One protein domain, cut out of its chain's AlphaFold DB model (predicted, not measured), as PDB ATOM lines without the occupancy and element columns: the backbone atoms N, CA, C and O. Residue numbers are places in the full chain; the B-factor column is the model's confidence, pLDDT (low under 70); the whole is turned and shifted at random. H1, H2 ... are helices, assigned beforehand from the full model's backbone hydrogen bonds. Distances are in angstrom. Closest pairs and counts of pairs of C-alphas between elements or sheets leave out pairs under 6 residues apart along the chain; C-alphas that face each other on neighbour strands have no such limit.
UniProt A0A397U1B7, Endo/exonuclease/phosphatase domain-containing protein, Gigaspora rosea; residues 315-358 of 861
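Overview. This is residues 315 to 358 of the 861 residues of the protein "Endo/exonuclease/phosphatase domain-containing protein" of Gigaspora rosea (UniProt A0A397U1B7). This domain has little regular structure: it is a small, rounded winding of loops with two short helices set apart, H1 near the start and H2 beyond a long loop. After H2, residues 345 to 358 wind back and end beside Ile 331 of that loop. The printed part has 44 residues, with H1 then H2 and no named strand; the class is all helix, though the named elements hold only 12 residues. It is compact, with a radius of gyration of the C-alphas of 9.7 A and spans of 23 by 20 by 18 A.

Along the chain. Find C-alpha 319 at (127.914, 136.631, 139.798), where H1, residues 319 to 322, begins. Go on to C-alpha 337 at (139.734, 122.841, 133.304); from there H2, residues 337 to 344, runs 10.2 A to C-alpha 344 at (130.212, 123.836, 136.698).

Arrangement. H1 and H2 are apart, with no C-alpha of one within 8 A of the other. In H2 every O i to N i+4 pair is within hydrogen-bond range; H1 is too short for such a pair, and its one O i to N i+3 pair is not within range.

Size, cuts and confidence. The C-alphas of Glu 320 and Gly 335, the two farthest apart, are 23.8 A apart. The link from H1 to H2 is long, with 14 residues. The printed part has no cut, and no printed residue of this model has a pLDDT under 70.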
ATOM      1  N   GLU A 315     130.401 135.293 130.448       91.88
ATOM      2  CA  GLU A 315     129.922 136.577 130.991       91.88
ATOM      3  C   GLU A 315     128.407 136.600 131.258       91.88
ATOM      4  O   GLU A 315     127.916 137.496 131.939       91.88
ATOM      5  N   GLU A 316     127.657 135.629 130.729       92.31
ATOM      6  CA  GLU A 316     126.215 135.481 130.972       92.31
ATOM      7  C   GLU A 316     125.937 134.750 132.305       92.31
ATOM      8  O   GLU A 316     124.802 134.760 132.784       92.31
ATOM      9  N   ILE A 317     126.952 134.128 132.929       91.88
ATOM     10  CA  ILE A 317     126.815 133.421 134.212       91.88
ATOM     11  C   ILE A 317     126.641 134.432 135.365       91.88
ATOM     12  O   ILE A 317     127.512 135.282 135.552       91.88
ATOM     13  N   PRO A 318     125.572 134.315 136.184       90.62
ATOM     14  CA  PRO A 318     125.339 135.187 137.338       90.62
ATOM     15  C   PRO A 318     126.513 135.230 138.326       90.62
ATOM     16  O   PRO A 318     127.193 134.221 138.553       90.62
ATOM     17  N   GLU A 319     126.742 136.391 138.944       86.50
ATOM     18  CA  GLU A 319     127.914 136.631 139.798       86.50
ATOM     19  C   GLU A 319     127.923 135.728 141.044       86.50
ATOM     20  O   GLU A 319     128.976 135.309 141.524       86.50
ATOM     21  N   GLU A 320     126.746 135.342 141.535       85.50
ATOM     22  CA  GLU A 320     126.564 134.402 142.643       85.50
ATOM     23  C   GLU A 320     127.091 133.001 142.298       85.50
ATOM     24  O   GLU A 320     127.474 132.250 143.194       85.50
ATOM     25  N   ILE A 321     127.128 132.649 141.007       86.38
ATOM     26  CA  ILE A 321     127.590 131.355 140.492       86.38
ATOM     27  C   ILE A 321     129.067 131.425 140.079       86.38
ATOM     28  O   ILE A 321     129.821 130.503 140.396       86.38
ATOM     29  N   THR A 322     129.535 132.514 139.452       86.44
ATOM     30  CA  THR A 322     130.975 132.666 139.155       86.44
ATOM     31  C   THR A 322     131.812 132.710 140.438       86.44
ATOM     32  O   THR A 322     132.854 132.055 140.507       86.44
ATOM     33  N   ASN A 323     131.308 133.340 141.508       85.25
ATOM     34  CA  ASN A 323     131.915 133.335 142.848       85.25
ATOM     35  C   ASN A 323     131.988 131.940 143.518       85.25
ATOM     36  O   ASN A 323     132.615 131.793 144.573       85.25
ATOM     37  N   ILE A 324     131.371 130.900 142.949       83.75
ATOM     38  CA  ILE A 324     131.436 129.512 143.446       83.75
ATOM     39  C   ILE A 324     132.551 128.713 142.741       83.75
ATOM     40  O   ILE A 324     133.020 127.699 143.275       83.75
ATOM     41  N   PHE A 325     133.031 129.174 141.581       86.19
ATOM     42  CA  PHE A 325     134.075 128.496 140.814       86.19
ATOM     43  C   PHE A 325     135.481 128.692 141.421       86.19
ATOM     44  O   PHE A 325     135.795 129.745 141.975       86.19
ATOM     45  N   PRO A 326     136.374 127.685 141.327       83.25
ATOM     46  CA  PRO A 326     137.707 127.746 141.933       83.25
ATOM     47  C   PRO A 326     138.718 128.620 141.167       83.25
ATOM     48  O   PRO A 326     139.843 128.775 141.648       83.25
ATOM     49  N   PHE A 327     138.345 129.127 139.986       87.75
ATOM     50  CA  PHE A 327     139.152 129.934 139.068       87.75
ATOM     51  C   PHE A 327     138.234 130.798 138.182       87.75
ATOM     52  O   PHE A 327     137.072 130.448 137.982       87.75
ATOM     53  N   GLU A 328     138.777 131.882 137.622       88.75
ATOM     54  CA  GLU A 328     138.088 132.774 136.677       88.75
ATOM     55  C   GLU A 328     137.665 132.075 135.369       88.75
ATOM     56  O   GLU A 328     138.326 131.143 134.899       88.75
ATOM     57  N   LEU A 329     136.611 132.611 134.745       90.75
ATOM     58  CA  LEU A 329     136.239 132.377 133.349       90.75
ATOM     59  C   LEU A 329     136.464 133.667 132.524       90.75
ATOM     60  O   LEU A 329     136.387 134.751 133.105       90.75
ATOM     61  N   PRO A 330     136.706 133.586 131.199       92.81
ATOM     62  CA  PRO A 330     137.017 132.381 130.421       92.81
ATOM     63  C   PRO A 330     138.316 131.686 130.864       92.81
ATOM     64  O   PRO A 330     139.226 132.281 131.447       92.81
ATOM     65  N   ILE A 331     138.395 130.383 130.593       90.12
ATOM     66  CA  ILE A 331     139.453 129.481 131.050       90.12
ATOM     67  C   ILE A 331     140.768 129.816 130.338       90.12
ATOM     68  O   ILE A 331     140.989 129.444 129.187       90.12
ATOM     69  N   LYS A 332     141.664 130.484 131.071       84.38
ATOM     70  CA  LYS A 332     143.044 130.789 130.654       84.38
ATOM     71  C   LYS A 332     143.921 129.529 130.668       84.38
ATOM     72  O   LYS A 332     144.447 129.109 129.645       84.38
ATOM     73  N   ASN A 333     144.045 128.879 131.829       82.69
ATOM     74  CA  ASN A 333     144.915 127.712 132.006       82.69
ATOM     75  C   ASN A 333     144.131 126.395 131.850       82.69
ATOM     76  O   ASN A 333     143.286 126.059 132.684       82.69
ATOM     77  N   ARG A 334     144.461 125.604 130.820       80.88
ATOM     78  CA  ARG A 334     143.823 124.300 130.538       80.88
ATOM     79  C   ARG A 334     144.055 123.241 131.629       80.88
ATOM     80  O   ARG A 334     143.276 122.295 131.713       80.88
ATOM     81  N   GLY A 335     145.051 123.400 132.505       77.00
ATOM     82  CA  GLY A 335     145.223 122.569 133.703       77.00
ATOM     83  C   GLY A 335     144.089 122.736 134.724       77.00
ATOM     84  O   GLY A 335     143.672 121.760 135.349       77.00
ATOM     85  N   ASN A 336     143.515 123.939 134.826       83.00
ATOM     86  CA  ASN A 336     142.403 124.237 135.737       83.00
ATOM     87  C   ASN A 336     141.058 123.675 135.247       83.00
ATOM     88  O   ASN A 336     140.127 123.539 136.044       83.00
ATOM     89  N   LEU A 337     140.960 123.306 133.961       84.94
ATOM     90  CA  LEU A 337     139.734 122.841 133.304       84.94
ATOM     91  C   LEU A 337     139.013 121.745 134.098       84.94
ATOM     92  O   LEU A 337     137.794 121.782 134.213       84.94
ATOM     93  N   ARG A 338     139.740 120.791 134.698       82.75
ATOM     94  CA  ARG A 338     139.124 119.708 135.485       82.75
ATOM     95  C   ARG A 338     138.360 120.228 136.707       82.75
ATOM     96  O   ARG A 338     137.240 119.785 136.942       82.75
ATOM     97  N   ALA A 339     138.953 121.148 137.465       80.62
ATOM     98  CA  ALA A 339     138.343 121.714 138.668       80.62
ATOM     99  C   ALA A 339     137.181 122.661 138.320       80.62
ATOM    100  O   ALA A 339     136.162 122.668 139.006       80.62
ATOM    101  N   ILE A 340     137.308 123.407 137.217       87.56
ATOM    102  CA  ILE A 340     136.241 124.265 136.687       87.56
ATOM    103  C   ILE A 340     135.055 123.406 136.225       87.56
ATOM    104  O   ILE A 340     133.946 123.608 136.706       87.56
ATOM    105  N   LEU A 341     135.281 122.368 135.408       87.31
ATOM    106  CA  LEU A 341     134.241 121.414 134.997       87.31
ATOM    107  C   LEU A 341     133.571 120.716 136.190       87.31
ATOM    108  O   LEU A 341     132.361 120.504 136.169       87.31
ATOM    109  N   ALA A 342     134.336 120.358 137.227       82.69
ATOM    110  CA  ALA A 342     133.804 119.733 138.440       82.69
ATOM    111  C   ALA A 342     132.949 120.690 139.292       82.69
ATOM    112  O   ALA A 342     132.067 120.224 140.011       82.69
ATOM    113  N   ALA A 343     133.180 122.004 139.212       86.00
ATOM    114  CA  ALA A 343     132.324 123.013 139.831       86.00
ATOM    115  C   ALA A 343     131.100 123.330 138.953       86.00
ATOM    116  O   ALA A 343     129.974 123.289 139.442       86.00
ATOM    117  N   MET A 344     131.295 123.551 137.648       90.12
ATOM    118  CA  MET A 344     130.212 123.836 136.698       90.12
ATOM    119  C   MET A 344     129.176 122.708 136.656       90.12
ATOM    120  O   MET A 344     127.988 122.991 136.717       90.12
ATOM    121  N   ARG A 345     129.587 121.431 136.660       89.00
ATOM    122  CA  ARG A 345     128.670 120.266 136.669       89.00
ATOM    123  C   ARG A 345     127.869 120.066 137.966       89.00
ATOM    124  O   ARG A 345     127.079 119.132 138.040       89.00
ATOM    125  N   LYS A 346     128.067 120.911 138.985       85.31
ATOM    126  CA  LYS A 346     127.216 120.968 140.192       85.31
ATOM    127  C   LYS A 346     126.080 121.995 140.063       85.31
ATOM    128  O   LYS A 346     125.259 122.083 140.965       85.31
ATOM    129  N   VAL A 347     126.056 122.770 138.974       89.00
ATOM    130  CA  VAL A 347     125.090 123.857 138.718       89.00
ATOM    131  C   VAL A 347     124.472 123.752 137.317       89.00
ATOM    132  O   VAL A 347     123.294 124.059 137.142       89.00
ATOM    133  N   TYR A 348     125.248 123.285 136.334       92.50
ATOM    134  CA  TYR A 348     124.888 123.236 134.922       92.50
ATOM    135  C   TYR A 348     124.931 121.826 134.324       92.50
ATOM    136  O   TYR A 348     125.889 121.075 134.533       92.50
ATOM    137  N   ASN A 349     123.929 121.518 133.501       90.75
ATOM    138  CA  ASN A 349     123.915 120.415 132.552       90.75
ATOM    139  C   ASN A 349     124.600 120.860 131.250       90.75
ATOM    140  O   ASN A 349     124.299 121.932 130.726       90.75
ATOM    141  N   PHE A 350     125.548 120.059 130.753       93.00
ATOM    142  CA  PHE A 350     126.199 120.255 129.453       93.00
ATOM    143  C   PHE A 350     127.059 119.045 129.060       93.00
ATOM    144  O   PHE A 350     127.700 118.400 129.897       93.00
ATOM    145  N   THR A 351     127.144 118.775 127.756       88.31
ATOM    146  CA  THR A 351     128.022 117.730 127.197       88.31
ATOM    147  C   THR A 351     129.437 118.244 126.909       88.31
ATOM    148  O   THR A 351     130.413 117.528 127.138       88.31
ATOM    149  N   HIS A 352     129.553 119.495 126.460       90.06
ATOM    150  CA  HIS A 352     130.791 120.191 126.107       90.06
ATOM    151  C   HIS A 352     130.702 121.670 126.521       90.06
ATOM    152  O   HIS A 352     129.607 122.178 126.747       90.06
ATOM    153  N   LEU A 353     131.848 122.344 126.654       91.31
ATOM    154  CA  LEU A 353     131.895 123.802 126.808       91.31
ATOM    155  C   LEU A 353     131.976 124.452 125.413       91.31
ATOM    156  O   LEU A 353     132.731 123.931 124.586       91.31
ATOM    157  N   PRO A 354     131.267 125.568 125.159       92.75
ATOM    158  CA  PRO A 354     131.504 126.426 123.994       92.75
ATOM    159  C   PRO A 354     132.954 126.942 123.938       92.75
ATOM    160  O   PRO A 354     133.639 126.994 124.965       92.75
ATOM    161  N   GLU A 355     133.437 127.338 122.759       88.62
ATOM    162  CA  GLU A 355     134.824 127.818 122.599       88.62
ATOM    163  C   GLU A 355     135.052 129.158 123.316       88.62
ATOM    164  O   GLU A 355     136.138 129.403 123.838       88.62
ATOM    165  N   GLU A 356     133.995 129.957 123.464       92.56
ATOM    166  CA  GLU A 356     133.916 131.206 124.224       92.56
ATOM    167  C   GLU A 356     134.295 131.041 125.706       92.56
ATOM    168  O   GLU A 356     134.719 131.998 126.352       92.56
ATOM    169  N   TYR A 357     134.198 129.826 126.259       93.56
ATOM    170  CA  TYR A 357     134.652 129.528 127.620       93.56
ATOM    171  C   TYR A 357     136.171 129.357 127.731       93.56
ATOM    172  O   TYR A 357     136.664 129.136 128.835       93.56
ATOM    173  N   PHE A 358     136.931 129.470 126.643       90.94
ATOM    174  CA  PHE A 358     138.389 129.375 126.632       90.94
ATOM    175  C   PHE A 358     139.004 130.670 126.106       90.94
ATOM    176  O   PHE A 358     138.517 131.263 125.149       90.94
TER     177      PHE A 358